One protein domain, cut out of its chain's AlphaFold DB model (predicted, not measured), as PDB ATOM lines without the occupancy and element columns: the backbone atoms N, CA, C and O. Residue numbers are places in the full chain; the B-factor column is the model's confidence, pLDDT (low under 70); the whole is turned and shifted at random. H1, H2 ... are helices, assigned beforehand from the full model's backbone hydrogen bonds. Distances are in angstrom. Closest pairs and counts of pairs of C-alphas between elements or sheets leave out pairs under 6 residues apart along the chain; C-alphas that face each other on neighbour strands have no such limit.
ATOM      1  N   ALA A  99     -41.286  46.256  33.435       92.56
ATOM      2  CA  ALA A  99     -40.428  45.079  33.525       92.56
ATOM      3  C   ALA A  99     -41.175  43.793  33.135       92.56
ATOM      4  O   ALA A  99     -41.023  42.768  33.800       92.56
ATOM      5  N   ILE A 100     -42.002  43.850  32.082       93.31
ATOM      6  CA  ILE A 100     -42.806  42.709  31.611       93.31
ATOM      7  C   ILE A 100     -41.929  41.482  31.373       93.31
ATOM      8  O   ILE A 100     -42.248  40.420  31.894       93.31
ATOM      9  N   ASP A 101     -40.790  41.643  30.697       93.12
ATOM     10  CA  ASP A 101     -39.916  40.519  30.351       93.12
ATOM     11  C   ASP A 101     -39.458  39.749  31.595       93.12
ATOM     12  O   ASP A 101     -39.596  38.533  31.687       93.12
ATOM     13  N   LYS A 102     -39.018  40.483  32.625       95.62
ATOM     14  CA  LYS A 102     -38.601  39.901  33.907       95.62
ATOM     15  C   LYS A 102     -39.752  39.224  34.647       95.62
ATOM     16  O   LYS A 102     -39.499  38.326  35.445       95.62
ATOM     17  N   ILE A 103     -40.982  39.695  34.474       97.69
ATOM     18  CA  ILE A 103     -42.164  39.101  35.104       97.69
ATOM     19  C   ILE A 103     -42.574  37.825  34.373       97.69
ATOM     20  O   ILE A 103     -42.907  36.851  35.033       97.69
ATOM     21  N   VAL A 104     -42.494  37.802  33.043       97.38
ATOM     22  CA  VAL A 104     -42.824  36.628  32.224       97.38
ATOM     23  C   VAL A 104     -41.915  35.455  32.562       97.38
ATOM     24  O   VAL A 104     -42.420  34.370  32.838       97.38
ATOM     25  N   VAL A 105     -40.601  35.693  32.623       98.00
ATOM     26  CA  VAL A 105     -39.621  34.670  33.020       98.00
ATOM     27  C   VAL A 105     -39.928  34.153  34.428       98.00
ATOM     28  O   VAL A 105     -40.123  32.959  34.610       98.00
ATOM     29  N   PHE A 106     -40.110  35.060  35.395       98.25
ATOM     30  CA  PHE A 106     -40.423  34.701  36.784       98.25
ATOM     31  C   PHE A 106     -41.699  33.852  36.921       98.25
ATOM     32  O   PHE A 106     -41.754  32.909  37.709       98.25
ATOM     33  N   LEU A 107     -42.748  34.186  36.168       98.06
ATOM     34  CA  LEU A 107     -44.008  33.450  36.185       98.06
ATOM     35  C   LEU A 107     -43.867  32.060  35.550       98.06
ATOM     36  O   LEU A 107     -44.464  31.112  36.054       98.06
ATOM     37  N   ALA A 108     -43.066  31.927  34.490       97.88
ATOM     38  CA  ALA A 108     -42.769  30.638  33.874       97.88
ATOM     39  C   ALA A 108     -41.940  29.734  34.801       97.88
ATOM     40  O   ALA A 108     -42.299  28.572  34.975       97.88
ATOM     41  N   GLU A 109     -40.904  30.279  35.447       97.81
ATOM     42  CA  GLU A 109     -40.106  29.587  36.473       97.81
ATOM     43  C   GLU A 109     -41.008  29.097  37.614       97.81
ATOM     44  O   GLU A 109     -41.002  27.919  37.948       97.81
ATOM     45  N   THR A 110     -41.886  29.969  38.123       97.19
ATOM     46  CA  THR A 110     -42.827  29.617  39.202       97.19
ATOM     47  C   THR A 110     -43.737  28.448  38.815       97.19
ATOM     48  O   THR A 110     -44.028  27.585  39.637       97.19
ATOM     49  N   VAL A 111     -44.233  28.406  37.575       97.00
ATOM     50  CA  VAL A 111     -45.082  27.295  37.115       97.00
ATOM     51  C   VAL A 111     -44.278  26.019  36.927       97.00
ATOM     52  O   VAL A 111     -44.780  24.943  37.255       97.00
ATOM     53  N   TYR A 112     -43.065  26.137  36.392       97.19
ATOM     54  CA  TYR A 112     -42.169  25.008  36.195       97.19
ATOM     55  C   TYR A 112     -41.821  24.338  37.532       97.19
ATOM     56  O   TYR A 112     -41.974  23.126  37.655       97.19
ATOM     57  N   GLU A 113     -41.462  25.127  38.547       96.31
ATOM     58  CA  GLU A 113     -41.144  24.654  39.900       96.31
ATOM     59  C   GLU A 113     -42.340  23.980  40.592       96.31
ATOM     60  O   GLU A 113     -42.191  22.952  41.248       96.31
ATOM     61  N   GLU A 114     -43.543  24.539  40.444       93.81
ATOM     62  CA  GLU A 114     -44.750  24.050  41.126       93.81
ATOM     63  C   GLU A 114     -45.464  22.910  40.382       93.81
ATOM     64  O   GLU A 114     -46.375  22.294  40.936       93.81
ATOM     65  N   ALA A 115     -45.123  22.670  39.111       92.25
ATOM     66  CA  ALA A 115     -45.763  21.687  38.231       92.25
ATOM     67  C   ALA A 115     -47.314  21.730  38.256       92.25
ATOM     68  O   ALA A 115     -47.994  20.704  38.190       92.25
ATOM     69  N   SER A 116     -47.899  22.932  38.366       90.88
ATOM     70  CA  SER A 116     -49.335  23.120  38.617       90.88
ATOM     71  C   SER A 116     -50.100  23.607  37.387       90.88
ATOM     72  O   SER A 116     -49.989  24.763  36.970       90.88
ATOM     73  N   SER A 117     -50.999  22.764  36.869       91.62
ATOM     74  CA  SER A 117     -51.920  23.131  35.779       91.62
ATOM     75  C   SER A 117     -52.873  24.271  36.156       91.62
ATOM     76  O   SER A 117     -53.289  25.059  35.307       91.62
ATOM     77  N   SER A 118     -53.195  24.410  37.448       94.06
ATOM     78  CA  SER A 118     -54.035  25.511  37.930       94.06
ATOM     79  C   SER A 118     -53.318  26.856  37.850       94.06
ATOM     80  O   SER A 118     -53.971  27.864  37.563       94.06
ATOM     81  N   LEU A 119     -51.996  26.869  38.066       95.62
ATOM     82  CA  LEU A 119     -51.169  28.060  37.877       95.62
ATOM     83  C   LEU A 119     -51.044  28.423  36.395       95.62
ATOM     84  O   LEU A 119     -51.193  29.601  36.080       95.62
ATOM     85  N   VAL A 120     -50.868  27.438  35.501       96.88
ATOM     86  CA  VAL A 120     -50.879  27.665  34.041       96.88
ATOM     87  C   VAL A 120     -52.147  28.418  33.626       96.88
ATOM     88  O   VAL A 120     -52.047  29.513  33.079       96.88
ATOM     89  N   ASP A 121     -53.338  27.901  33.961       95.88
ATOM     90  CA  ASP A 121     -54.614  28.551  33.607       95.88
ATOM     91  C   ASP A 121     -54.751  29.948  34.240       95.88
ATOM     92  O   ASP A 121     -55.209  30.881  33.583       95.88
ATOM     93  N   SER A 122     -54.323  30.141  35.491       96.75
ATOM     94  CA  SER A 122     -54.394  31.459  36.139       96.75
ATOM     95  C   SER A 122     -53.497  32.503  35.486       96.75
ATOM     96  O   SER A 122     -53.913  33.651  35.315       96.75
ATOM     97  N   ILE A 123     -52.270  32.132  35.119       97.88
ATOM     98  CA  ILE A 123     -51.332  33.043  34.457       97.88
ATOM     99  C   ILE A 123     -51.769  33.285  33.011       97.88
ATOM    100  O   ILE A 123     -51.727  34.421  32.540       97.88
ATOM    101  N   ALA A 124     -52.311  32.269  32.341       96.69
ATOM    102  CA  ALA A 124     -52.905  32.438  31.025       96.69
ATOM    103  C   ALA A 124     -54.086  33.425  31.055       96.69
ATOM    104  O   ALA A 124     -54.183  34.345  30.241       96.69
ATOM    105  N   ARG A 125     -54.955  33.318  32.068       95.12
ATOM    106  CA  ARG A 125     -56.021  34.299  32.323       95.12
ATOM    107  C   ARG A 125     -55.459  35.675  32.634       95.12
ATOM    108  O   ARG A 125     -56.050  36.656  32.202       95.12
ATOM    109  N   LEU A 126     -54.370  35.784  33.387       96.44
ATOM    110  CA  LEU A 126     -53.722  37.065  33.672       96.44
ATOM    111  C   LEU A 126     -53.271  37.737  32.369       96.44
ATOM    112  O   LEU A 126     -53.580  38.908  32.161       96.44
ATOM    113  N   TYR A 127     -52.588  37.006  31.486       95.12
ATOM    114  CA  TYR A 127     -52.147  37.519  30.189       95.12
ATOM    115  C   TYR A 127     -53.340  37.884  29.310       95.12
ATOM    116  O   TYR A 127     -53.418  39.022  28.859       95.12
ATOM    117  N   PHE A 128     -54.334  37.005  29.172       91.75
ATOM    118  CA  PHE A 128     -55.597  37.323  28.498       91.75
ATOM    119  C   PHE A 128     -56.225  38.620  29.034       91.75
ATOM    120  O   PHE A 128     -56.559  39.527  28.273       91.75
ATOM    121  N   ASN A 129     -56.343  38.745  30.358       89.69
ATOM    122  CA  ASN A 129     -56.918  39.919  31.001       89.69
ATOM    123  C   ASN A 129     -56.055  41.169  30.826       89.69
ATOM    124  O   ASN A 129     -56.600  42.269  30.893       89.69
ATOM    125  N   ALA A 130     -54.743  41.032  30.634       90.00
ATOM    126  CA  ALA A 130     -53.832  42.134  30.348       90.00
ATOM    127  C   ALA A 130     -53.947  42.594  28.889       90.00
ATOM    128  O   ALA A 130     -53.875  43.797  28.637       90.00
ATOM    129  N   LEU A 131     -54.192  41.654  27.972       85.19
ATOM    130  CA  LEU A 131     -54.378  41.878  26.538       85.19
ATOM    131  C   LEU A 131     -55.772  42.430  26.195       85.19
ATOM    132  O   LEU A 131     -55.890  43.246  25.281       85.19
ATOM    133  N   LYS A 132     -56.825  42.019  26.917       76.50
ATOM    134  CA  LYS A 132     -58.202  42.490  26.688       76.50
ATOM    135  C   LYS A 132     -58.348  43.974  27.075       76.50
ATOM    136  O   LYS A 132     -57.947  44.378  28.171       76.50
ATOM    137  N   ILE A 133     -58.988  44.786  26.228       60.03
ATOM    138  CA  ILE A 133     -59.504  46.112  26.617       60.03
ATOM    139  C   ILE A 133     -60.935  45.949  27.134       60.03
ATOM    140  O   ILE A 133     -61.702  45.131  26.620       60.03
ATOM    141  N   ALA A 134     -61.327  46.762  28.117       47.94
ATOM    142  CA  ALA A 134     -62.725  46.951  28.495       47.94
ATOM    143  C   ALA A 134     -63.532  47.495  27.293       47.94
ATOM    144  O   ALA A 134     -63.609  48.709  27.127       47.94
ATOM    145  N   LYS A 135     -64.039  46.577  26.446       46.22
ATOM    146  CA  LYS A 135     -65.036  46.682  25.344       46.22
ATOM    147  C   LYS A 135     -64.735  45.738  24.154       46.22
ATOM    148  O   LYS A 135     -64.932  46.117  23.007       46.22
ATOM    149  N   GLY A 136     -64.278  44.502  24.388       44.81
ATOM    150  CA  GLY A 136     -64.298  43.463  23.340       44.81
ATOM    151  C   GLY A 136     -63.339  43.665  22.158       44.81
ATOM    152  O   GLY A 136     -63.488  42.995  21.141       44.81
ATOM    153  N   GLN A 137     -62.370  44.575  22.267       41.06
ATOM    154  CA  GLN A 137     -61.410  44.870  21.203       41.06
ATOM    155  C   GLN A 137     -59.987  44.553  21.668       41.06
ATOM    156  O   GLN A 137     -59.593  44.918  22.780       41.06
ATOM    157  N   PHE A 138     -59.228  43.873  20.808       45.91
ATOM    158  CA  PHE A 138     -57.773  43.768  20.895       45.91
ATOM    159  C   PHE A 138     -57.157  44.868  20.031       45.91
ATOM    160  O   PHE A 138     -57.711  45.233  18.994       45.91
ATOM    161  N   HIS A 139     -56.043  45.438  20.476       49.25
ATOM    162  CA  HIS A 139     -55.420  46.553  19.775       49.25
ATOM    163  C   HIS A 139     -54.897  46.131  18.395       49.25
ATOM    164  O   HIS A 139     -53.961  45.347  18.296       49.25
ATOM    165  N   SER A 140     -55.470  46.701  17.339       43.03
ATOM    166  CA  SER A 140     -54.708  47.158  16.175       43.03
ATOM    167  C   SER A 140     -54.988  48.646  16.050       43.03
ATOM    168  O   SER A 140     -56.149  49.038  16.154       43.03
ATOM    169  N   ALA A 141     -53.955  49.464  15.872       45.78
ATOM    170  CA  ALA A 141     -54.041  50.909  15.676       45.78
ATOM    171  C   ALA A 141     -55.361  51.400  15.032       45.78
ATOM    172  O   ALA A 141     -55.697  51.005  13.918       45.78
ATOM    173  N   ALA A 142     -56.073  52.308  15.705       33.69
ATOM    174  CA  ALA A 142     -57.115  53.129  15.091       33.69
ATOM    175  C   ALA A 142     -57.025  54.567  15.641       33.69
ATOM    176  O   ALA A 142     -57.129  54.772  16.856       33.69
ATOM    177  N   PRO A 143     -56.777  55.566  14.775       41.19
ATOM    178  CA  PRO A 143     -56.656  56.962  15.153       41.19
ATOM    179  C   PRO A 143     -58.044  57.594  15.329       41.19
ATOM    180  O   PRO A 143     -58.963  57.331  14.563       41.19
ATOM    181  N   GLN A 144     -58.141  58.504  16.301       39.81
ATOM    182  CA  GLN A 144     -59.264  59.420  16.555       39.81
ATOM    183  C   GLN A 144     -60.499  58.860  17.290       39.81
ATOM    184  O   GLN A 144     -61.528  58.581  16.690       39.81
ATOM    185  N   ALA A 145     -60.458  58.881  18.630       35.22
ATOM    186  CA  ALA A 145     -61.621  59.257  19.448       35.22
ATOM    187  C   ALA A 145     -61.221  59.642  20.890       35.22
ATOM    188  O   ALA A 145     -61.001  58.800  21.751       35.22
ATOM    189  N   LYS A 146     -61.173  60.961  21.114       30.64
ATOM    190  CA  LYS A 146     -61.528  61.716  22.334       30.64
ATOM    191  C   LYS A 146     -60.896  61.348  23.694       30.64
ATOM    192  O   LYS A 146     -61.376  60.513  24.452       30.64
ATOM    193  N   LYS A 147     -59.910  62.190  24.047       38.09
ATOM    194  CA  LYS A 147     -59.675  62.822  25.364       38.09
ATOM    195  C   LYS A 147     -60.890  62.748  26.306       38.09
ATOM    196  O   LYS A 147     -61.885  63.409  26.044       38.09
ATOM    197  N   VAL A 148     -60.771  62.003  27.403       35.03
ATOM    198  CA  VAL A 148     -60.710  62.460  28.810       35.03
ATOM    199  C   VAL A 148     -60.617  61.182  29.670       35.03
ATOM    200  O   VAL A 148     -61.377  60.242  29.476       35.03
ATOM    201  N   LEU A 149     -59.662  61.149  30.604       33.66
ATOM    202  CA  LEU A 149     -59.429  60.147  31.666       33.66
ATOM    203  C   LEU A 149     -58.550  58.896  31.452       33.66
ATOM    204  O   LEU A 149     -58.218  58.263  32.453       33.66
ATOM    205  N   PHE A 150     -58.047  58.573  30.260       38.31
ATOM    206  CA  PHE A 150     -57.050  57.498  30.121       38.31
ATOM    207  C   PHE A 150     -55.911  57.937  29.202       38.31
ATOM    208  O   PHE A 150     -56.118  58.223  28.026       38.31
ATOM    209  N   ALA A 151     -54.702  58.036  29.760       32.50
ATOM    210  CA  ALA A 151     -53.482  58.216  28.978       32.50
ATOM    211  C   ALA A 151     -53.357  57.075  27.946       32.50
ATOM    212  O   ALA A 151     -53.782  55.956  28.254       32.50
ATOM    213  N   PRO A 152     -52.773  57.314  26.757       34.75
ATOM    214  CA  PRO A 152     -52.584  56.275  25.749       34.75
ATOM    215  C   PRO A 152     -51.668  55.179  26.318       34.75
ATOM    216  O   PRO A 152     -50.450  55.331  26.389       34.75
ATOM    217  N   MET A 153     -52.259  54.088  26.808       43.44
ATOM    218  CA  MET A 153     -51.521  52.949  27.350       43.44
ATOM    219  C   MET A 153     -51.100  52.026  26.203       43.44
ATOM    220  O   MET A 153     -51.941  51.426  25.544       43.44
ATOM    221  N   LYS A 154     -49.775  51.975  26.010       50.31
ATOM    222  CA  LYS A 154     -48.838  51.003  25.400       50.31
ATOM    223  C   LYS A 154     -49.279  49.533  25.149       50.31
ATOM    224  O   LYS A 154     -48.446  48.632  25.225       50.31
ATOM    225  N   ASN A 155     -50.525  49.223  24.838       49.16
ATOM    226  CA  ASN A 155     -50.969  47.828  24.752       49.16
ATOM    227  C   ASN A 155     -50.423  47.064  23.522       49.16
ATOM    228  O   ASN A 155     -50.228  45.858  23.634       49.16
ATOM    229  N   ASP A 156     -50.010  47.739  22.440       51.59
ATOM    230  CA  ASP A 156     -49.240  47.096  21.352       51.59
ATOM    231  C   ASP A 156     -47.859  46.585  21.826       51.59
ATOM    232  O   ASP A 156     -47.254  45.724  21.192       51.59
ATOM    233  N   SER A 157     -47.357  47.060  22.978       71.06
ATOM    234  CA  SER A 157     -46.066  46.630  23.534       71.06
ATOM    235  C   SER A 157     -46.148  45.419  24.463       71.06
ATOM    236  O   SER A 157     -45.174  44.673  24.537       71.06
ATOM    237  N   ILE A 158     -47.262  45.189  25.174       86.12
ATOM    238  CA  ILE A 158     -47.282  44.150  26.219       86.12
ATOM    239  C   ILE A 158     -47.285  42.747  25.621       86.12
ATOM    240  O   ILE A 158     -46.516  41.907  26.076       86.12
ATOM    241  N   PHE A 159     -48.074  42.509  24.568       86.62
ATOM    242  CA  PHE A 159     -48.091  41.213  23.888       86.62
ATOM    243  C   PHE A 159     -46.720  40.884  23.297       86.62
ATOM    244  O   PHE A 159     -46.180  39.812  23.547       86.62
ATOM    245  N   LEU A 160     -46.113  41.849  22.601       86.12
ATOM    246  CA  LEU A 160     -44.765  41.709  22.054       86.12
ATOM    247  C   LEU A 160     -43.708  41.486  23.140       86.12
ATOM    248  O   LEU A 160     -42.790  40.704  22.925       86.12
ATOM    249  N   SER A 161     -43.835  42.142  24.297       90.31
ATOM    250  CA  SER A 161     -42.935  41.923  25.439       90.31
ATOM    251  C   SER A 161     -43.097  40.506  25.994       90.31
ATOM    252  O   SER A 161     -42.108  39.812  26.193       90.31
ATOM    253  N   ILE A 162     -44.338  40.024  26.146       93.75
ATOM    254  CA  ILE A 162     -44.620  38.646  26.573       93.75
ATOM    255  C   ILE A 162     -44.020  37.632  25.593       93.75
ATOM    256  O   ILE A 162     -43.308  36.727  26.025       93.75
ATOM    257  N   LEU A 163     -44.253  37.795  24.288       92.25
ATOM    258  CA  LEU A 163     -43.714  36.896  23.263       92.25
ATOM    259  C   LEU A 163     -42.185  36.925  23.224       92.25
ATOM    260  O   LEU A 163     -41.553  35.874  23.250       92.25
ATOM    261  N   ARG A 164     -41.584  38.120  23.205       92.62
ATOM    262  CA  ARG A 164     -40.125  38.285  23.190       92.62
ATOM    263  C   ARG A 164     -39.487  37.631  24.408       92.62
ATOM    264  O   ARG A 164     -38.528  36.886  24.261       92.62
ATOM    265  N   ALA A 165     -40.024  37.895  25.595       95.50
ATOM    266  CA  ALA A 165     -39.526  37.301  26.823       95.50
ATOM    267  C   ALA A 165     -39.664  35.779  26.806       95.50
ATOM    268  O   ALA A 165     -38.721  35.093  27.170       95.50
ATOM    269  N   THR A 166     -40.793  35.261  26.316       95.88
ATOM    270  CA  THR A 166     -41.037  33.818  26.180       95.88
ATOM    271  C   THR A 166     -40.000  33.151  25.276       95.88
ATOM    272  O   THR A 166     -39.406  32.150  25.664       95.88
ATOM    273  N   VAL A 167     -39.740  33.714  24.092       94.38
ATOM    274  CA  VAL A 167     -38.764  33.163  23.133       94.38
ATOM    275  C   VAL A 167     -37.333  33.237  23.674       94.38
ATOM    276  O   VAL A 167     -36.555  32.315  23.449       94.38
ATOM    277  N   ASN A 168     -37.008  34.290  24.426       95.12
ATOM    278  CA  ASN A 168     -35.664  34.531  24.955       95.12
ATOM    279  C   ASN A 168     -35.349  33.787  26.268       95.12
ATOM    280  O   ASN A 168     -34.267  33.985  26.814       95.12
ATOM    281  N   ILE A 169     -36.251  32.954  26.806       96.81
ATOM    282  CA  ILE A 169     -35.931  32.100  27.962       96.81
ATOM    283  C   ILE A 169     -34.895  31.055  27.533       96.81
ATOM    284  O   ILE A 169     -35.174  30.230  26.667       96.81
ATOM    285  N   GLU A 170     -33.718  31.058  28.158       95.00
ATOM    286  CA  GLU A 170     -32.618  30.145  27.813       95.00
ATOM    287  C   GLU A 170     -32.953  28.686  28.154       95.00
ATOM    288  O   GLU A 170     -32.792  27.785  27.324       95.00
ATOM    289  N   GLU A 171     -33.491  28.447  29.352       96.69
ATOM    290  CA  GLU A 171     -33.805  27.103  29.821       96.69
ATOM    291  C   GLU A 171     -34.969  26.485  29.032       96.69
ATOM    292  O   GLU A 171     -36.119  26.920  29.108       96.69
ATOM    293  N   ASN A 172     -34.678  25.416  28.284       95.75
ATOM    294  CA  ASN A 172     -35.646  24.758  27.401       95.75
ATOM    295  C   ASN A 172     -36.920  24.299  28.129       95.75
ATOM    296  O   ASN A 172     -38.004  24.347  27.545       95.75
ATOM    297  N   ALA A 173     -36.802  23.830  29.374       97.00
ATOM    298  CA  ALA A 173     -37.935  23.337  30.152       97.00
ATOM    299  C   ALA A 173     -38.874  24.481  30.568       97.00
ATOM    300  O   ALA A 173     -40.073  24.430  30.283       97.00
ATOM    301  N   VAL A 174     -38.316  25.562  31.120       97.69
ATOM    302  CA  VAL A 174     -39.058  26.781  31.475       97.69
ATOM    303  C   VAL A 174     -39.653  27.447  30.233       97.69
ATOM    304  O   VAL A 174     -40.805  27.881  30.250       97.69
ATOM    305  N   ARG A 175     -38.925  27.468  29.108       97.88
ATOM    306  CA  ARG A 175     -39.426  28.026  27.844       97.88
ATOM    307  C   ARG A 175     -40.656  27.280  27.328       97.88
ATOM    308  O   ARG A 175     -41.603  27.922  26.884       97.88
ATOM    309  N   LYS A 176     -40.687  25.945  27.418       97.31
ATOM    310  CA  LYS A 176     -41.876  25.149  27.054       97.31
ATOM    311  C   LYS A 176     -43.090  25.513  27.911       97.31
ATOM    312  O   LYS A 176     -44.178  25.678  27.372       97.31
ATOM    313  N   VAL A 177     -42.894  25.700  29.217       97.88
ATOM    314  CA  VAL A 177     -43.952  26.160  30.130       97.88
ATOM    315  C   VAL A 177     -44.441  27.558  29.746       97.88
ATOM    316  O   VAL A 177     -45.644  27.799  29.680       97.88
ATOM    317  N   ALA A 178     -43.530  28.481  29.438       97.62
ATOM    318  CA  ALA A 178     -43.887  29.827  28.999       97.62
ATOM    319  C   ALA A 178     -44.698  29.818  27.690       97.62
ATOM    320  O   ALA A 178     -45.703  30.521  27.593       97.62
ATOM    321  N   ILE A 179     -44.309  28.983  26.718       97.19
ATOM    322  CA  ILE A 179     -45.055  28.781  25.468       97.19
ATOM    323  C   ILE A 179     -46.464  28.263  25.767       97.19
ATOM    324  O   ILE A 179     -47.427  28.863  25.299       97.19
ATOM    325  N   GLN A 180     -46.598  27.240  26.617       97.69
ATOM    326  CA  GLN A 180     -47.902  26.701  27.015       97.69
ATOM    327  C   GLN A 180     -48.803  27.780  27.639       97.69
ATOM    328  O   GLN A 180     -49.978  27.891  27.300       97.69
ATOM    329  N   ILE A 181     -48.263  28.619  28.529       98.00
ATOM    330  CA  ILE A 181     -49.017  29.727  29.133       98.00
ATOM    331  C   ILE A 181     -49.514  30.700  28.053       98.00
ATOM    332  O   ILE A 181     -50.661  31.152  28.106       98.00
ATOM    333  N   VAL A 182     -48.667  31.046  27.078       95.62
ATOM    334  CA  VAL A 182     -49.039  31.936  25.968       95.62
ATOM    335  C   VAL A 182     -50.115  31.298  25.087       95.62
ATOM    336  O   VAL A 182     -51.098  31.968  24.778       95.62
ATOM    337  N   GLU A 183     -49.980  30.022  24.731       93.44
ATOM    338  CA  GLU A 183     -50.979  29.274  23.957       93.44
ATOM    339  C   GLU A 183     -52.348  29.281  24.651       93.44
ATOM    340  O   GLU A 183     -53.343  29.703  24.060       93.44
ATOM    341  N   GLU A 184     -52.392  28.938  25.939       94.56
ATOM    342  CA  GLU A 184     -53.614  28.978  26.752       94.56
ATOM    343  C   GLU A 184     -54.208  30.394  26.827       94.56
ATOM    344  O   GLU A 184     -55.425  30.586  26.768       94.56
ATOM    345  N   SER A 185     -53.360  31.423  26.901       92.69
ATOM    346  CA  SER A 185     -53.807  32.824  26.886       92.69
ATOM    347  C   SER A 185     -54.517  33.169  25.578       92.69
ATOM    348  O   SER A 185     -55.546  33.847  25.590       92.69
ATOM    349  N   LEU A 186     -53.979  32.695  24.452       87.94
ATOM    350  CA  LEU A 186     -54.540  32.914  23.122       87.94
ATOM    351  C   LEU A 186     -55.848  32.145  22.922       87.94
ATOM    352  O   LEU A 186     -56.758  32.680  22.289       87.94
ATOM    353  N   ILE A 187     -55.993  30.961  23.522       88.06
ATOM    354  CA  ILE A 187     -57.268  30.229  23.568       88.06
ATOM    355  C   ILE A 187     -58.327  31.040  24.334       88.06
ATOM    356  O   ILE A 187     -59.463  31.190  23.876       88.06
ATOM    357  N   HIS A 188     -57.976  31.641  25.480       87.56
ATOM    358  CA  HIS A 188     -58.897  32.551  26.182       87.56
ATOM    359  C   HIS A 188     -59.253  33.772  25.320       87.56
ATOM    360  O   HIS A 188     -60.415  34.185  25.302       87.56
ATOM    361  N   CYS A 189     -58.296  34.325  24.565       82.81
ATOM    362  CA  CYS A 189     -58.551  35.409  23.612       82.81
ATOM    363  C   CYS A 189     -59.522  34.991  22.497       82.81
ATOM    364  O   CYS A 189     -60.471  35.728  22.227       82.81
ATOM    365  N   SER A 190     -59.321  33.827  21.870       79.75
ATOM    366  CA  SER A 190     -60.154  33.362  20.754       79.75
ATOM    367  C   SER A 190     -61.595  33.122  21.181       79.75
ATOM    368  O   SER A 190     -62.515  33.487  20.454       79.75
ATOM    369  N   ASN A 191     -61.793  32.580  22.384       79.38
ATOM    370  CA  ASN A 191     -63.117  32.359  22.965       79.38
ATOM    371  C   ASN A 191     -63.835  33.670  23.329       79.38
ATOM    372  O   ASN A 191     -65.058  33.691  23.448       79.38
ATOM    373  N   TYR A 192     -63.088  34.760  23.522       72.50
ATOM    374  CA  TYR A 192     -63.630  36.073  23.871       72.50
ATOM    375  C   TYR A 192     -64.010  36.920  22.642       72.50
ATOM    376  O   TYR A 192     -64.928  37.736  22.723       72.50
ATOM    377  N   THR A 193     -63.335  36.750  21.500       60.81
ATOM    378  CA  THR A 193     -63.618  37.513  20.269       60.81
ATOM    379  C   THR A 193     -64.653  36.854  19.369       60.81
ATOM    380  O   THR A 193     -64.527  35.684  19.020       60.81
ATOM    381  N   SER A 194     -65.601  37.639  18.849       56.72
ATOM    382  CA  SER A 194     -66.317  37.266  17.623       56.72
ATOM    383  C   SER A 194     -65.365  37.340  16.415       56.72
ATOM    384  O   SER A 194     -64.469  38.186  16.391       56.72
ATOM    385  N   LYS A 195     -65.553  36.469  15.404       48.22
ATOM    386  CA  LYS A 195     -64.639  36.226  14.255       48.22
ATOM    387  C   LYS A 195     -64.077  37.472  13.528       48.22
ATOM    388  O   LYS A 195     -63.068  37.344  12.848       48.22
ATOM    389  N   GLY A 196     -64.686  38.655  13.657       46.09
ATOM    390  CA  GLY A 196     -64.204  39.907  13.048       46.09
ATOM    391  C   GLY A 196     -63.123  40.671  13.833       46.09
ATOM    392  O   GLY A 196     -62.478  41.544  13.264       46.09
ATOM    393  N   HIS A 197     -62.893  40.356  15.115       48.44
ATOM    394  CA  HIS A 197     -62.005  41.126  16.010       48.44
ATOM    395  C   HIS A 197     -60.656  40.441  16.313       48.44
ATOM    396  O   HIS A 197     -59.868  40.957  17.103       48.44
ATOM    397  N   SER A 198     -60.380  39.282  15.704       49.84
ATOM    398  CA  SER A 198     -59.146  38.498  15.893       49.84
ATOM    399  C   SER A 198     -58.007  38.879  14.937       49.84
ATOM    400  O   SER A 198     -56.861  38.485  15.162       49.84
ATOM    401  N   ALA A 199     -58.289  39.678  13.900       51.72
ATOM    402  CA  ALA A 199     -57.302  40.136  12.918       51.72
ATOM    403  C   ALA A 199     -56.046  40.809  13.531       51.72
ATOM    404  O   ALA A 199     -54.949  40.541  13.038       51.72
ATOM    405  N   PRO A 200     -56.142  41.597  14.625       53.53
ATOM    406  CA  PRO A 200     -54.971  42.176  15.290       53.53
ATOM    407  C   PRO A 200     -54.051  41.146  15.961       53.53
ATOM    408  O   PRO A 200     -52.838  41.319  15.991       53.53
ATOM    409  N   LEU A 201     -54.614  40.059  16.501       52.34
ATOM    410  CA  LEU A 201     -53.825  38.995  17.130       52.34
ATOM    411  C   LEU A 201     -53.088  38.172  16.072       52.34
ATOM    412  O   LEU A 201     -51.906  37.873  16.233       52.34
ATOM    413  N   LEU A 202     -53.768  37.861  14.966       54.31
ATOM    414  CA  LEU A 202     -53.175  37.136  13.844       54.31
ATOM    415  C   LEU A 202     -52.043  37.930  13.183       54.31
ATOM    416  O   LEU A 202     -51.019  37.344  12.846       54.31
ATOM    417  N   SER A 203     -52.181  39.252  13.040       52.66
ATOM    418  CA  SER A 203     -51.131  40.077  12.434       52.66
ATOM    419  C   SER A 203     -49.863  40.133  13.288       52.66
ATOM    420  O   SER A 203     -48.766  40.016  12.745       52.66
ATOM    421  N   VAL A 204     -49.982  40.233  14.618       54.59
ATOM    422  CA  VAL A 204     -48.807  40.214  15.504       54.59
ATOM    423  C   VAL A 204     -48.149  38.836  15.532       54.59
ATOM    424  O   VAL A 204     -46.922  38.756  15.460       54.59
ATOM    425  N   LEU A 205     -48.945  37.762  15.587       50.47
ATOM    426  CA  LEU A 205     -48.425  36.396  15.528       50.47
ATOM    427  C   LEU A 205     -47.636  36.176  14.236       50.47
ATOM    428  O   LEU A 205     -46.468  35.814  14.321       50.47
ATOM    429  N   LEU A 206     -48.207  36.513  13.075       48.38
ATOM    430  CA  LEU A 206     -47.537  36.386  11.776       48.38
ATOM    431  C   LEU A 206     -46.239  37.206  11.703       48.38
ATOM    432  O   LEU A 206     -45.214  36.693  11.263       48.38
ATOM    433  N   VAL A 207     -46.229  38.452  12.188       45.19
ATOM    434  CA  VAL A 207     -45.005  39.278  12.213       45.19
ATOM    435  C   VAL A 207     -43.917  38.663  13.100       45.19
ATOM    436  O   VAL A 207     -42.733  38.756  12.771       45.19
ATOM    437  N   SER A 208     -44.291  38.030  14.213       40.22
ATOM    438  CA  SER A 208     -43.332  37.389  15.119       40.22
ATOM    439  C   SER A 208     -42.749  36.084  14.564       40.22
ATOM    440  O   SER A 208     -41.551  35.860  14.727       40.22
ATOM    441  N   THR A 209     -43.530  35.273  13.840       38.78
ATOM    442  CA  THR A 209     -43.032  34.045  13.194       38.78
ATOM    443  C   THR A 209     -42.126  34.341  12.004       38.78
ATOM    444  O   THR A 209     -41.118  33.664  11.830       38.78
ATOM    445  N   PHE A 210     -42.425  35.373  11.207       36.59
ATOM    446  CA  PHE A 210     -41.583  35.737  10.060       36.59
ATOM    447  C   PHE A 210     -40.218  36.312  10.464       36.59
ATOM    448  O   PHE A 210     -39.244  36.090   9.757       36.59
ATOM    449  N   ARG A 211     -40.118  36.996  11.612       35.66
ATOM    450  CA  ARG A 211     -38.837  37.520  12.127       35.66
ATOM    451  C   ARG A 211     -37.949  36.478  12.806       35.66
ATOM    452  O   ARG A 211     -36.786  36.768  13.038       35.66
ATOM    453  N   ALA A 212     -38.478  35.305  13.145       36.59
ATOM    454  CA  ALA A 212     -37.690  34.206  13.704       36.59
ATOM    455  C   ALA A 212     -37.012  33.334  12.623       36.59
ATOM    456  O   ALA A 212     -36.160  32.520  12.961       36.59
ATOM    457  N   ASN A 213     -37.376  33.513  11.344       34.25
ATOM    458  CA  ASN A 213     -36.883  32.736  10.197       34.25
ATOM    459  C   ASN A 213     -35.950  33.539   9.254       34.25
ATOM    460  O   ASN A 213     -35.748  33.137   8.108       34.25
ATOM    461  N   THR A 214     -35.393  34.660   9.722       34.16
ATOM    462  CA  THR A 214     -34.378  35.494   9.039       34.16
ATOM    463  C   THR A 214     -33.286  35.864  10.016       34.16
ATOM    464  O   THR A 214     -32.103  35.748   9.640       34.16
TER     465      THR A 214
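AT A GLANCE: This is residues 99 to 214 of the 214 residues of an uncharacterized protein of Gongylonema pulchrum (UniProt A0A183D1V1). Two helical hairpins, H1 with H2 and H3 with H4, pack together into a four-helix core, with the longest helix, H4, crossing H1 and H2. H5 lies to one side near H3, and residues 142 to 153 stick out as a loop. The printed part has 116 residues with five named helices, H1 to H5 in order, and no named strand: all helix. It is compact, with radius of gyration of the C-alphas 15.0 A and spans of 45 by 35 by 29 A.

HOW THE PARTS SIT: Start at H1, residues 100 to 114; H2, residues 117 to 131, only just touches it in a hairpin, with 3 pairs of C-alphas within 8 A, closest Val 111 and Leu 119 at 6.2 A. Look next at H3, residues 155 to 167, which touches residues 100 to 105 of H1 at a steep tilt of 48 degrees, closest C-alphas Asp 101 and Ala 165 at 4.8 A. H4, residues 172 to 192, makes a hairpin with H3, closest C-alphas Thr 166 and Ala 178 at 5.7 A. Its residues 180 to 189 touch H2 at a steep tilt of 58 degrees, closest C-alphas Ala 124 and Ser 185 at 4.3 A; its residues 173 to 181 touch H1, about perpendicular at 73 degrees, closest C-alphas Ala 108 and Ala 178 at 5.1 A. H5, residues 199 to 211, is close but not clearly touching H3, closest C-alphas Leu 160 and Val 204 at 7.8 A. Every O i to N i+4 pair is within hydrogen-bond range in H1, H2, H4 and H5, and 7 of 9 in H3.

IN THESE COORDINATES: Find C-alpha 100 at (-42.806, 42.709, 31.611); from there H1 runs 21.0 A, as does H2. H3 spans 19.1 A, H4 30.4 A, and H5 18.7 A to C-alpha 211 at (-38.837, 37.520, 12.127).

THE WHOLE: The printed part has no cut; its farthest C-alphas, Ala 115 and Lys 146, are 45.9 A apart. The H2 to H3 link, 23 residues, is long. Look for pLDDT under 70 at residues 133 to 156 and 193 to 214.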